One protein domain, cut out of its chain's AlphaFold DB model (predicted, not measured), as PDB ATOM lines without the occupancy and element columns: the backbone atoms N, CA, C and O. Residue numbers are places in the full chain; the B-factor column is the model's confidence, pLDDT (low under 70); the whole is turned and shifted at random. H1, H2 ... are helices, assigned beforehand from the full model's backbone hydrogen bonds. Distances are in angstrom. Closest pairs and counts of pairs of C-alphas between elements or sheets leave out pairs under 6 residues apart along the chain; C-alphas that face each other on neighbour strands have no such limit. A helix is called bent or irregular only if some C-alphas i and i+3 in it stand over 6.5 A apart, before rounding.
ATOM      1  N   PHE A   2      -9.433   7.041 101.716       86.56
ATOM      2  CA  PHE A   2     -10.156   6.499 102.877       86.56
ATOM      3  C   PHE A   2      -9.318   6.452 104.170       86.56
ATOM      4  O   PHE A   2      -9.654   7.158 105.119       86.56
ATOM      5  N   GLU A   3      -8.203   5.705 104.172       85.88
ATOM      6  CA  GLU A   3      -7.303   5.555 105.336       85.88
ATOM      7  C   GLU A   3      -6.818   6.904 105.884       85.88
ATOM      8  O   GLU A   3      -6.872   7.167 107.080       85.88
ATOM      9  N   PHE A   4      -6.410   7.806 104.988       85.56
ATOM     10  CA  PHE A   4      -5.890   9.123 105.353       85.56
ATOM     11  C   PHE A   4      -6.962  10.027 105.979       85.56
ATOM     12  O   PHE A   4      -6.771  10.545 107.075       85.56
ATOM     13  N   ALA A   5      -8.104  10.196 105.306       85.44
ATOM     14  CA  ALA A   5      -9.163  11.087 105.770       85.44
ATOM     15  C   ALA A   5      -9.755  10.601 107.098       85.44
ATOM     16  O   ALA A   5      -9.848  11.363 108.055       85.44
ATOM     17  N   THR A   6     -10.094   9.314 107.187       85.06
ATOM     18  CA  THR A   6     -10.647   8.742 108.423       85.06
ATOM     19  C   THR A   6      -9.610   8.679 109.548       85.06
ATOM     20  O   THR A   6      -9.977   8.857 110.705       85.06
ATOM     21  N   GLY A   7      -8.319   8.521 109.229       82.44
ATOM     22  CA  GLY A   7      -7.219   8.637 110.189       82.44
ATOM     23  C   GLY A   7      -7.109  10.033 110.811       82.44
ATOM     24  O   GLY A   7      -7.029  10.146 112.034       82.44
ATOM     25  N   ILE A   8      -7.186  11.095 109.999       83.00
ATOM     26  CA  ILE A   8      -7.208  12.485 110.495       83.00
ATOM     27  C   ILE A   8      -8.410  12.711 111.414       83.00
ATOM     28  O   ILE A   8      -8.247  13.229 112.518       83.00
ATOM     29  N   LEU A   9      -9.604  12.290 110.989       80.56
ATOM     30  CA  LEU A   9     -10.818  12.439 111.795       80.56
ATOM     31  C   LEU A   9     -10.701  11.705 113.142       80.56
ATOM     32  O   LEU A   9     -11.075  12.257 114.174       80.56
ATOM     33  N   ASN A  10     -10.105  10.510 113.159       76.69
ATOM     34  CA  ASN A  10      -9.879   9.738 114.381       76.69
ATOM     35  C   ASN A  10      -8.930  10.435 115.370       76.69
ATOM     36  O   ASN A  10      -9.201  10.435 116.569       76.69
ATOM     37  N   ILE A  11      -7.849  11.064 114.890       71.06
ATOM     38  CA  ILE A  11      -6.927  11.834 115.747       71.06
ATOM     39  C   ILE A  11      -7.644  13.035 116.381       71.06
ATOM     40  O   ILE A  11      -7.387  13.370 117.532       71.06
ATOM     41  N   GLN A  12      -8.597  13.635 115.665       77.31
ATOM     42  CA  GLN A  12      -9.449  14.717 116.172       77.31
ATOM     43  C   GLN A  12     -10.640  14.217 117.010       77.31
ATOM     44  O   GLN A  12     -11.515  15.002 117.368       77.31
ATOM     45  N   LEU A  13     -10.698  12.916 117.325       70.19
ATOM     46  CA  LEU A  13     -11.792  12.270 118.057       70.19
ATOM     47  C   LEU A  13     -13.172  12.425 117.385       70.19
ATOM     48  O   LEU A  13     -14.204  12.361 118.053       70.19
ATOM     49  N   TYR A  14     -13.200  12.589 116.061       76.75
ATOM     50  CA  TYR A  14     -14.413  12.744 115.265       76.75
ATOM     51  C   TYR A  14     -14.761  11.437 114.532       76.75
ATOM     52  O   TYR A  14     -14.137  11.066 113.538       76.75
ATOM     53  N   TYR A  15     -15.773  10.717 115.023       75.12
ATOM     54  CA  TYR A  15     -16.126   9.365 114.564       75.12
ATOM     55  C   TYR A  15     -17.415   9.359 113.727       75.12
ATOM     56  O   TYR A  15     -18.476   8.973 114.209       75.12
ATOM     57  N   VAL A  16     -17.333   9.792 112.465       78.62
ATOM     58  CA  VAL A  16     -18.495   9.862 111.543       78.62
ATOM     59  C   VAL A  16     -18.652   8.620 110.655       78.62
ATOM     60  O   VAL A  16     -19.646   8.461 109.952       78.62
ATOM     61  N   PHE A  17     -17.694   7.697 110.690       73.00
ATOM     62  CA  PHE A  17     -17.713   6.493 109.860       73.00
ATOM     63  C   PHE A  17     -18.457   5.324 110.537       73.00
ATOM     64  O   PHE A  17     -18.356   5.144 111.753       73.00
ATOM     65  N   PRO A  18     -19.185   4.494 109.765       73.31
ATOM     66  CA  PRO A  18     -19.941   3.374 110.311       73.31
ATOM     67  C   PRO A  18     -19.010   2.239 110.753       73.31
ATOM     68  O   PRO A  18     -18.275   1.672 109.951       73.31
ATOM     69  N   GLY A  19     -19.084   1.849 112.024       77.94
ATOM     70  CA  GLY A  19     -18.376   0.682 112.550       77.94
ATOM     71  C   GLY A  19     -17.051   0.996 113.248       77.94
ATOM     72  O   GLY A  19     -16.766   2.117 113.656       77.94
ATOM     73  N   SER A  20     -16.249  -0.045 113.475       83.06
ATOM     74  CA  SER A  20     -15.013   0.067 114.255       83.06
ATOM     75  C   SER A  20     -13.872   0.610 113.397       83.06
ATOM     76  O   SER A  20     -13.474  -0.058 112.444       83.06
ATOM     77  N   PHE A  21     -13.303   1.756 113.799       83.81
ATOM     78  CA  PHE A  21     -12.094   2.343 113.200       83.81
ATOM     79  C   PHE A  21     -11.014   1.282 112.948       83.81
ATOM     80  O   PHE A  21     -10.561   1.107 111.823       83.81
ATOM     81  N   TYR A  22     -10.699   0.489 113.980       83.06
ATOM     82  CA  TYR A  22      -9.680  -0.559 113.920       83.06
ATOM     83  C   TYR A  22      -9.954  -1.612 112.845       83.06
ATOM     84  O   TYR A  22      -9.045  -1.995 112.116       83.06
ATOM     85  N   ARG A  23     -11.200  -2.093 112.735       87.88
ATOM     86  CA  ARG A  23     -11.550  -3.107 111.729       87.88
ATOM     87  C   ARG A  23     -11.493  -2.530 110.322       87.88
ATOM     88  O   ARG A  23     -10.941  -3.175 109.438       87.88
ATOM     89  N   LEU A  24     -12.043  -1.336 110.125       89.06
ATOM     90  CA  LEU A  24     -12.045  -0.673 108.825       89.06
ATOM     91  C   LEU A  24     -10.623  -0.406 108.321       89.06
ATOM     92  O   LEU A  24     -10.303  -0.798 107.204       89.06
ATOM     93  N   HIS A  25      -9.771   0.181 109.165       90.31
ATOM     94  CA  HIS A  25      -8.372   0.480 108.834       90.31
ATOM     95  C   HIS A  25      -7.546  -0.783 108.612       90.31
ATOM     96  O   HIS A  25      -6.700  -0.819 107.727       90.31
ATOM     97  N   PHE A  26      -7.804  -1.862 109.359       91.88
ATOM     98  CA  PHE A  26      -7.105  -3.128 109.135       91.88
ATOM     99  C   PHE A  26      -7.333  -3.665 107.715       91.88
ATOM    100  O   PHE A  26      -6.379  -4.007 107.017       91.88
ATOM    101  N   TYR A  27      -8.588  -3.728 107.268       93.44
ATOM    102  CA  TYR A  27      -8.896  -4.225 105.927       93.44
ATOM    103  C   TYR A  27      -8.503  -3.234 104.835       93.44
ATOM    104  O   TYR A  27      -7.956  -3.641 103.809       93.44
ATOM    105  N   GLY A  28      -8.740  -1.938 105.042       91.81
ATOM    106  CA  GLY A  28      -8.362  -0.932 104.059       91.81
ATOM    107  C   GLY A  28      -6.843  -0.799 103.903       91.81
ATOM    108  O   GLY A  28      -6.378  -0.606 102.778       91.81
ATOM    109  N   ALA A  29      -6.049  -1.057 104.950       92.69
ATOM    110  CA  ALA A  29      -4.596  -1.204 104.841       92.69
ATOM    111  C   ALA A  29      -4.196  -2.363 103.913       92.69
ATOM    112  O   ALA A  29      -3.346  -2.177 103.043       92.69
ATOM    113  N   TRP A  30      -4.831  -3.535 104.025       95.88
ATOM    114  CA  TRP A  30      -4.567  -4.660 103.117       95.88
ATOM    115  C   TRP A  30      -4.944  -4.352 101.667       95.88
ATOM    116  O   TRP A  30      -4.173  -4.657 100.756       95.88
ATOM    117  N   VAL A  31      -6.089  -3.700 101.448       95.12
ATOM    118  CA  VAL A  31      -6.500  -3.240 100.112       95.12
ATOM    119  C   VAL A  31      -5.476  -2.258  99.544       95.12
ATOM    120  O   VAL A  31      -5.064  -2.398  98.392       95.12
ATOM    121  N   PHE A  32      -5.020  -1.294 100.348       93.44
ATOM    122  CA  PHE A  32      -3.997  -0.332  99.947       93.44
ATOM    123  C   PHE A  32      -2.671  -1.016  99.596       93.44
ATOM    124  O   PHE A  32      -2.114  -0.735  98.538       93.44
ATOM    125  N   ILE A  33      -2.186  -1.938 100.435       94.75
ATOM    126  CA  ILE A  33      -0.942  -2.687 100.199       94.75
ATOM    127  C   ILE A  33      -1.031  -3.486  98.898       94.75
ATOM    128  O   ILE A  33      -0.118  -3.414  98.078       94.75
ATOM    129  N   ALA A  34      -2.131  -4.208  98.676       96.81
ATOM    130  CA  ALA A  34      -2.333  -4.983  97.456       96.81
ATOM    131  C   ALA A  34      -2.366  -4.083  96.210       96.81
ATOM    132  O   ALA A  34      -1.650  -4.341  95.242       96.81
ATOM    133  N   ALA A  35      -3.135  -2.990  96.248       95.50
ATOM    134  CA  ALA A  35      -3.200  -2.027  95.152       95.50
ATOM    135  C   ALA A  35      -1.834  -1.382  94.870       95.50
ATOM    136  O   ALA A  35      -1.442  -1.242  93.710       95.50
ATOM    137  N   PHE A  36      -1.083  -1.031  95.918       94.88
ATOM    138  CA  PHE A  36       0.263  -0.480  95.805       94.88
ATOM    139  C   PHE A  36       1.239  -1.491  95.193       94.88
ATOM    140  O   PHE A  36       1.964  -1.144  94.263       94.88
ATOM    141  N   ALA A  37       1.221  -2.747  95.641       97.12
ATOM    142  CA  ALA A  37       2.067  -3.804  95.093       97.12
ATOM    143  C   ALA A  37       1.783  -4.052  93.604       97.12
ATOM    144  O   ALA A  37       2.717  -4.108  92.801       97.12
ATOM    145  N   VAL A  38       0.504  -4.123  93.213       97.56
ATOM    146  CA  VAL A  38       0.096  -4.241  91.803       97.56
ATOM    147  C   VAL A  38       0.566  -3.026  91.002       97.56
ATOM    148  O   VAL A  38       1.168  -3.184  89.942       97.56
ATOM    149  N   HIS A  39       0.359  -1.809  91.514       95.25
ATOM    150  CA  HIS A  39       0.807  -0.583  90.853       95.25
ATOM    151  C   HIS A  39       2.324  -0.572  90.630       95.25
ATOM    152  O   HIS A  39       2.779  -0.334  89.508       95.25
ATOM    153  N   VAL A  40       3.106  -0.859  91.676       95.75
ATOM    154  CA  VAL A  40       4.569  -0.928  91.600       95.75
ATOM    155  C   VAL A  40       4.987  -2.000  90.601       95.75
ATOM    156  O   VAL A  40       5.758  -1.690  89.699       95.75
ATOM    157  N   GLY A  41       4.434  -3.214  90.675       96.50
ATOM    158  CA  GLY A  41       4.742  -4.294  89.734       96.50
ATOM    159  C   GLY A  41       4.497  -3.902  88.272       96.50
ATOM    160  O   GLY A  41       5.367  -4.093  87.422       96.50
ATOM    161  N   LEU A  42       3.360  -3.263  87.979       94.94
ATOM    162  CA  LEU A  42       2.996  -2.826  86.625       94.94
ATOM    163  C   LEU A  42       3.822  -1.630  86.116       94.94
ATOM    164  O   LEU A  42       3.982  -1.452  84.901       94.94
ATOM    165  N   ARG A  43       4.324  -0.770  87.009       92.81
ATOM    166  CA  ARG A  43       5.033   0.471  86.642       92.81
ATOM    167  C   ARG A  43       6.552   0.381  86.771       92.81
ATOM    168  O   ARG A  43       7.238   1.151  86.096       92.81
ATOM    169  N   LEU A  44       7.094  -0.584  87.513       94.75
ATOM    170  CA  LEU A  44       8.529  -0.716  87.779       94.75
ATOM    171  C   LEU A  44       9.355  -0.815  86.491       94.75
ATOM    172  O   LEU A  44      10.355  -0.118  86.338       94.75
ATOM    173  N   GLY A  45       8.918  -1.624  85.522       93.94
ATOM    174  CA  GLY A  45       9.613  -1.770  84.237       93.94
ATOM    175  C   GLY A  45       9.633  -0.485  83.394       93.94
ATOM    176  O   GLY A  45      10.602  -0.201  82.693       93.94
ATOM    177  N   ARG A  46       8.572   0.330  83.458       88.06
ATOM    178  CA  ARG A  46       8.536   1.643  82.789       88.06
ATOM    179  C   ARG A  46       9.430   2.651  83.514       88.06
ATOM    180  O   ARG A  46      10.260   3.282  82.871       88.06
ATOM    181  N   MET A  47       9.324   2.730  84.840       90.25
ATOM    182  CA  MET A  47      10.143   3.610  85.681       90.25
ATOM    183  C   MET A  47      11.640   3.328  85.505       90.25
ATOM    184  O   MET A  47      12.421   4.242  85.265       90.25
ATOM    185  N   THR A  48      12.047   2.059  85.572       91.94
ATOM    186  CA  THR A  48      13.455   1.656  85.420       91.94
ATOM    187  C   THR A  48      14.012   1.991  84.041       91.94
ATOM    188  O   THR A  48      15.132   2.490  83.956       91.94
ATOM    189  N   ARG A  49      13.244   1.780  82.962       89.94
ATOM    190  CA  ARG A  49      13.646   2.199  81.608       89.94
ATOM    191  C   ARG A  49      13.807   3.713  81.502       89.94
ATOM    192  O   ARG A  49      14.848   4.157  81.034       89.94
ATOM    193  N   ALA A  50      12.839   4.482  81.996       85.19
ATOM    194  CA  ALA A  50      12.885   5.944  81.962       85.19
ATOM    195  C   ALA A  50      14.058   6.526  82.776       85.19
ATOM    196  O   ALA A  50      14.711   7.470  82.339       85.19
ATOM    197  N   LEU A  51      14.362   5.950  83.945       87.25
ATOM    198  CA  LEU A  51      15.505   6.368  84.762       87.25
ATOM    199  C   LEU A  51      16.846   6.007  84.113       87.25
ATOM    200  O   LEU A  51      17.792   6.779  84.213       87.25
ATOM    201  N   ARG A  52      16.937   4.854  83.440       91.06
ATOM    202  CA  ARG A  52      18.156   4.432  82.729       91.06
ATOM    203  C   ARG A  52      18.391   5.207  81.437       91.06
ATOM    204  O   ARG A  52      19.538   5.371  81.044       91.06
ATOM    205  N   SER A  53      17.332   5.680  80.783       89.00
ATOM    206  CA  SER A  53      17.440   6.438  79.533       89.00
ATOM    207  C   SER A  53      17.857   7.896  79.738       89.00
ATOM    208  O   SER A  53      18.014   8.618  78.758       89.00
ATOM    209  N   ARG A  54      18.006   8.363  80.986       86.12
ATOM    210  CA  ARG A  54      18.330   9.758  81.310       86.12
ATOM    211  C   ARG A  54      19.534   9.843  82.238       86.12
ATOM    212  O   ARG A  54      19.679   9.080  83.187       86.12
ATOM    213  N   GLY A  55      20.398  10.824  81.996       90.81
ATOM    214  CA  GLY A  55      21.519  11.109  82.885       90.81
ATOM    215  C   GLY A  55      21.069  11.962  84.067       90.81
ATOM    216  O   GLY A  55      20.899  13.165  83.904       90.81
ATOM    217  N   LEU A  56      20.956  11.389  85.271       89.88
ATOM    218  CA  LEU A  56      20.546  12.130  86.479       89.88
ATOM    219  C   LEU A  56      21.349  13.426  86.687       89.88
ATOM    220  O   LEU A  56      20.789  14.479  86.977       89.88
ATOM    221  N   ARG A  57      22.675  13.371  86.498       91.50
ATOM    222  CA  ARG A  57      23.543  14.553  86.615       91.50
ATOM    223  C   ARG A  57      23.263  15.606  85.545       91.50
ATOM    224  O   ARG A  57      23.385  16.786  85.846       91.50
ATOM    225  N   ALA A  58      22.928  15.191  84.325       91.88
ATOM    226  CA  ALA A  58      22.578  16.116  83.252       91.88
ATOM    227  C   ALA A  58      21.262  16.824  83.594       91.88
ATOM    228  O   ALA A  58      21.232  18.047  83.655       91.88
ATOM    229  N   GLU A  59      20.237  16.059  83.973       91.56
ATOM    230  CA  GLU A  59      18.920  16.582  84.355       91.56
ATOM    231  C   GLU A  59      18.974  17.556  85.538       91.56
ATOM    232  O   GLU A  59      18.294  18.581  85.545       91.56
ATOM    233  N   LEU A  60      19.817  17.274  86.534       93.19
ATOM    234  CA  LEU A  60      20.026  18.170  87.672       93.19
ATOM    235  C   LEU A  60      20.896  19.388  87.332       93.19
ATOM    236  O   LEU A  60      20.903  20.356  88.094       93.19
ATOM    237  N   ARG A  61      21.657  19.376  86.235       94.69
ATOM    238  CA  ARG A  61      22.469  20.524  85.801       94.69
ATOM    239  C   ARG A  61      21.703  21.459  84.876       94.69
ATOM    240  O   ARG A  61      21.973  22.657  84.936       94.69
ATOM    241  N   THR A  62      20.737  20.945  84.117       94.62
ATOM    242  CA  THR A  62      19.859  21.728  83.240       94.62
ATOM    243  C   THR A  62      19.200  22.874  84.013       94.62
ATOM    244  O   THR A  62      18.433  22.666  84.956       94.62
ATOM    245  N   GLY A  63      19.556  24.105  83.641       94.56
ATOM    246  CA  GLY A  63      18.964  25.323  84.191       94.56
ATOM    247  C   GLY A  63      17.573  25.591  83.615       94.56
ATOM    248  O   GLY A  63      17.160  24.939  82.665       94.56
ATOM    249  N   LEU A  64      16.868  26.585  84.164       94.38
ATOM    250  CA  LEU A  64      15.496  26.918  83.757       94.38
ATOM    251  C   LEU A  64      15.364  27.173  82.248       94.38
ATOM    252  O   LEU A  64      14.466  26.629  81.617       94.38
ATOM    253  N   ALA A  65      16.300  27.936  81.674       93.19
ATOM    254  CA  ALA A  65      16.328  28.243  80.244       93.19
ATOM    255  C   ALA A  65      16.551  27.008  79.349       93.19
ATOM    256  O   ALA A  65      16.209  27.036  78.174       93.19
ATOM    257  N   GLY A  66      17.126  25.930  79.894       91.69
ATOM    258  CA  GLY A  66      17.328  24.662  79.189       91.69
ATOM    259  C   GLY A  66      16.216  23.639  79.435       91.69
ATOM    260  O   GLY A  66      16.293  22.527  78.915       91.69
ATOM    261  N   THR A  67      15.208  23.968  80.247       91.38
ATOM    262  CA  THR A  67      14.061  23.090  80.484       91.38
ATOM    263  C   THR A  67      13.114  23.187  79.292       91.38
ATOM    264  O   THR A  67      12.478  24.213  79.081       91.38
ATOM    265  N   VAL A  68      12.999  22.107  78.526       89.19
ATOM    266  CA  VAL A  68      12.109  22.014  77.359       89.19
ATOM    267  C   VAL A  68      11.012  20.985  77.651       89.19
ATOM    268  O   VAL A  68      11.288  20.011  78.365       89.19
ATOM    269  N   PRO A  69       9.775  21.180  77.153       87.25
ATOM    270  CA  PRO A  69       8.724  20.182  77.290       87.25
ATOM    271  C   PRO A  69       9.109  18.818  76.718       87.25
ATOM    272  O   PRO A  69       9.884  18.717  75.766       87.25
ATOM    273  N   GLU A  70       8.559  17.762  77.313       86.44
ATOM    274  CA  GLU A  70       8.764  16.406  76.810       86.44
ATOM    275  C   GLU A  70       7.982  16.201  75.501       86.44
ATOM    276  O   GLU A  70       6.934  16.824  75.314       86.44
ATOM    277  N   PRO A  71       8.480  15.366  74.574       85.94
ATOM    278  CA  PRO A  71       7.732  15.026  73.373       85.94
ATOM    279  C   PRO A  71       6.445  14.263  73.738       85.94
ATOM    280  O   PRO A  71       6.443  13.546  74.743       85.94
ATOM    281  N   PRO A  72       5.374  14.373  72.929       86.00
ATOM    282  CA  PRO A  72       4.125  13.659  73.172       86.00
ATOM    283  C   PRO A  72       4.342  12.154  73.328       86.00
ATOM    284  O   PRO A  72       5.099  11.542  72.571       86.00
ATOM    285  N   ASP A  73       3.657  11.555  74.297       82.81
ATOM    286  CA  ASP A  73       3.678  10.119  74.541       82.81
ATOM    287  C   ASP A  73       2.358   9.464  74.089       82.81
ATOM    288  O   ASP A  73       1.303  10.101  74.093       82.81
ATOM    289  N   PRO A  74       2.379   8.177  73.700       82.56
ATOM    290  CA  PRO A  74       1.179   7.474  73.242       82.56
ATOM    291  C   PRO A  74       0.135   7.261  74.349       82.56
ATOM    292  O   PRO A  74      -1.030   7.023  74.038       82.56
ATOM    293  N   ASP A  75       0.538   7.352  75.621       82.44
ATOM    294  CA  ASP A  75      -0.349   7.193  76.778       82.44
ATOM    295  C   ASP A  75      -1.027   8.526  77.184       82.44
ATOM    296  O   ASP A  75      -1.868   8.531  78.086       82.44
ATOM    297  N   GLY A  76      -0.678   9.649  76.537       82.50
ATOM    298  CA  GLY A  76      -1.252  10.976  76.799       82.50
ATOM    299  C   GLY A  76      -0.912  11.553  78.177       82.50
ATOM    300  O   GLY A  76      -1.658  12.385  78.697       82.50
ATOM    301  N   LEU A  77       0.175  11.097  78.806       82.50
ATOM    302  CA  LEU A  77       0.637  11.583  80.109       82.50
ATOM    303  C   LEU A  77       1.444  12.883  79.993       82.50
ATOM    304  O   LEU A  77       1.573  13.614  80.977       82.50
ATOM    305  N   VAL A  78       1.990  13.179  78.814       86.31
ATOM    306  CA  VAL A  78       2.677  14.433  78.504       86.31
ATOM    307  C   VAL A  78       1.652  15.492  78.099       86.31
ATOM    308  O   VAL A  78       0.764  15.255  77.283       86.31
ATOM    309  N   ALA A  79       1.777  16.691  78.671       87.38
ATOM    310  CA  ALA A  79       0.882  17.800  78.363       87.38
ATOM    311  C   ALA A  79       0.959  18.181  76.874       87.38
ATOM    312  O   ALA A  79       2.034  18.501  76.375       87.38
ATOM    313  N   ALA A  80      -0.190  18.209  76.189       87.50
ATOM    314  CA  ALA A  80      -0.271  18.560  74.768       87.50
ATOM    315  C   ALA A  80       0.102  20.030  74.482       87.50
ATOM    316  O   ALA A  80       0.687  20.325  73.443       87.50
ATOM    317  N   SER A  81      -0.198  20.933  75.424       89.38
ATOM    318  CA  SER A  81       0.084  22.374  75.328       89.38
ATOM    319  C   SER A  81       0.729  22.883  76.626       89.38
ATOM    320  O   SER A  81       0.052  23.489  77.460       89.38
ATOM    321  N   PRO A  82       2.018  22.587  76.860       89.69
ATOM    322  CA  PRO A  82       2.705  22.936  78.096       89.69
ATOM    323  C   PRO A  82       2.988  24.441  78.166       89.69
ATOM    324  O   PRO A  82       3.468  25.049  77.210       89.69
ATOM    325  N   ALA A  83       2.726  25.041  79.327       90.69
ATOM    326  CA  ALA A  83       3.138  26.410  79.615       90.69
ATOM    327  C   ALA A  83       4.678  26.520  79.728       90.69
ATOM    328  O   ALA A  83       5.352  25.505  79.947       90.69
ATOM    329  N   PRO A  84       5.251  27.736  79.629       91.38
ATOM    330  CA  PRO A  84       6.674  27.950  79.871       91.38
ATOM    331  C   PRO A  84       7.111  27.420  81.247       91.38
ATOM    332  O   PRO A  84       6.365  27.555  82.224       91.38
ATOM    333  N   PRO A  85       8.314  26.831  81.363       92.00
ATOM    334  CA  PRO A  85       8.791  26.295  82.628       92.00
ATOM    335  C   PRO A  85       9.006  27.421  83.644       92.00
ATOM    336  O   PRO A  85       9.615  28.445  83.343       92.00
ATOM    337  N   THR A  86       8.559  27.204  84.880       94.31
ATOM    338  CA  THR A  86       8.765  28.130  86.010       94.31
ATOM    339  C   THR A  86       9.857  27.657  86.968       94.31
ATOM    340  O   THR A  86      10.358  28.432  87.779       94.31
ATOM    341  N   MET A  87      10.266  26.388  86.871       94.25
ATOM    342  CA  MET A  87      11.294  25.793  87.719       94.25
ATOM    343  C   MET A  87      12.130  24.753  86.965       94.25
ATOM    344  O   MET A  87      11.654  24.078  86.056       94.25
ATOM    345  N   SER A  88      13.396  24.603  87.362       95.19
ATOM    346  CA  SER A  88      14.241  23.491  86.903       95.19
ATOM    347  C   SER A  88      13.978  22.229  87.729       95.19
ATOM    348  O   SER A  88      13.499  22.312  88.863       95.19
ATOM    349  N   ARG A  89      14.382  21.058  87.220       92.19
ATOM    350  CA  ARG A  89      14.323  19.789  87.972       92.19
ATOM    351  C   ARG A  89      15.114  19.865  89.281       92.19
ATOM    352  O   ARG A  89      14.627  19.427  90.320       92.19
ATOM    353  N   ARG A  90      16.295  20.498  89.261       94.88
ATOM    354  CA  ARG A  90      17.085  20.773  90.475       94.88
ATOM    355  C   ARG A  90      16.346  21.685  91.448       94.88
ATOM    356  O   ARG A  90      16.387  21.427  92.644       94.88
ATOM    357  N   GLY A  91      15.669  22.719  90.949       95.19
ATOM    358  CA  GLY A  91      14.828  23.590  91.769       95.19
ATOM    359  C   GLY A  91      13.685  22.824  92.435       95.19
ATOM    360  O   GLY A  91      13.470  22.981  93.630       95.19
ATOM    361  N   ALA A  92      13.013  21.934  91.699       94.44
ATOM    362  CA  ALA A  92      11.939  21.096  92.234       94.44
ATOM    363  C   ALA A  92      12.438  20.131  93.314       94.44
ATOM    364  O   ALA A  92      11.876  20.088  94.406       94.44
ATOM    365  N   VAL A  93      13.533  19.412  93.052       94.75
ATOM    366  CA  VAL A  93      14.160  18.521  94.042       94.75
ATOM    367  C   VAL A  93      14.650  19.308  95.256       94.75
ATOM    368  O   VAL A  93      14.447  18.872  96.384       94.75
ATOM    369  N   GLY A  94      15.251  20.481  95.045       95.94
ATOM    370  CA  GLY A  94      15.696  21.367  96.117       95.94
ATOM    371  C   GLY A  94      14.539  21.864  96.981       95.94
ATOM    372  O   GLY A  94      14.654  21.846  98.199       95.94
ATOM    373  N   MET A  95      13.408  22.232  96.375       96.44
ATOM    374  CA  MET A  95      12.199  22.647  97.089       96.44
ATOM    375  C   MET A  95      11.615  21.504  97.924       96.44
ATOM    376  O   MET A  95      11.315  21.705  99.098       96.44
ATOM    377  N   VAL A  96      11.497  20.301  97.352       96.50
ATOM    378  CA  VAL A  96      11.045  19.111  98.091       96.50
ATOM    379  C   VAL A  96      12.009  18.798  99.232       96.50
ATOM    380  O   VAL A  96      11.568  18.630 100.361       96.50
ATOM    381  N   GLY A  97      13.319  18.788  98.971       97.12
ATOM    382  CA  GLY A  97      14.342  18.530  99.983       97.12
ATOM    383  C   GLY A  97      14.345  19.565 101.108       97.12
ATOM    384  O   GLY A  97      14.402  19.190 102.275       97.12
ATOM    385  N   ALA A  98      14.218  20.852 100.781       97.06
ATOM    386  CA  ALA A  98      14.110  21.929 101.760       97.06
ATOM    387  C   ALA A  98      12.821  21.814 102.584       97.06
ATOM    388  O   ALA A  98      12.869  21.949 103.802       97.06
ATOM    389  N   GLY A  99      11.690  21.500 101.946       96.31
ATOM    390  CA  GLY A  99      10.424  21.244 102.630       96.31
ATOM    391  C   GLY A  99      10.494  20.030 103.560       96.31
ATOM    392  O   GLY A  99      10.055  20.108 104.703       96.31
ATOM    393  N   SER A 100      11.103  18.927 103.115       96.12
ATOM    394  CA  SER A 100      11.328  17.737 103.944       96.12
ATOM    395  C   SER A 100      12.276  18.014 105.109       96.12
ATOM    396  O   SER A 100      12.013  17.556 106.217       96.12
ATOM    397  N   LEU A 101      13.349  18.779 104.889       95.56
ATOM    398  CA  LEU A 101      14.276  19.178 105.947       95.56
ATOM    399  C   LEU A 101      13.597  20.100 106.960       95.56
ATOM    400  O   LEU A 101      13.756  19.896 108.158       95.56
TER     401      LEU A 101
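This is residues 2 to 101 of the 287 residues of the protein "Molybdopterin-dependent oxidoreductase" of Streptomyces sp. SID2955 (UniProt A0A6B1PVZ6). The model is a wide, open U with an empty middle: the long bent helix H2 makes its base, the short helix H1 folds back on H2's first part as a hairpin at one end, and H3 and H4 meet in a corner at the other. H4 points back over the opening, its residues 96 to 101 standing free, and a long loop, residues 62 to 88, joins H3 to H4. The printed part has 100 residues with four named helices, in the order H1, H2, H3, H4, and no named strand; the class is all helix, with 61 residues in the helices. The whole is extended, with a radius of gyration of the C-alphas of 20.0 A, and elongated, with spans of 54 by 30 by 27 A.

The longest helix, H2, residues 21 to 52, was assigned as one helix by its hydrogen bonds but is bent: C-alphas 42 and 45 are 7.1 A apart. Its arms, H2a with residues 21 to 42 and H2b with residues 45 to 52, stand at a steep tilt of 62 degrees. H1, residues 2 to 11, touches H2a at residues 21 to 29 alone, and the closest C-alphas, those of Glu 3 and His 25, are 6.3 A apart. H1 and H2a form a helical hairpin, running opposite ways at a tilt of 37 degrees, only just steep. At the other end, H2b and H3, residues 56 to 61, meet only through their link. H4, residues 89 to 101, touches H3 with residues 89 to 90 alone; the closest C-alphas of the two helices, those of Leu 60 and Arg 90, are 4.8 A apart. H3 and H4 are about perpendicular, at 82 degrees. H1 and H4 are apart, and so are H2a and H4. In H1, H2a, H2b, H3 and H4 every O i to N i+4 pair is within hydrogen-bond range.

H2a is 31.0 A long from C-alpha 21 at (-12.094, 2.343, 113.200) to C-alpha 42, and H2b is 10.7 A long. H1 is 14.3 A long, beginning at C-alpha 2 at (-10.156, 6.499, 102.877). H3 is 8.6 A long. H4 is 18.0 A long and ends at C-alpha 101 at (14.276, 19.178, 105.947).

The two C-alphas farthest apart, those of Gly 19 and Ala 65, are 54.8 A apart. Residues 33 to 55, of which 33 to 52 belong to H2, stand free. The link from H2 to H3 is tight, that from H1 to H2 short, and that from H3 to H4, 27 residues, long. The printed part has no cut. Its mean pLDDT is 89.3, and no printed residue is under 70.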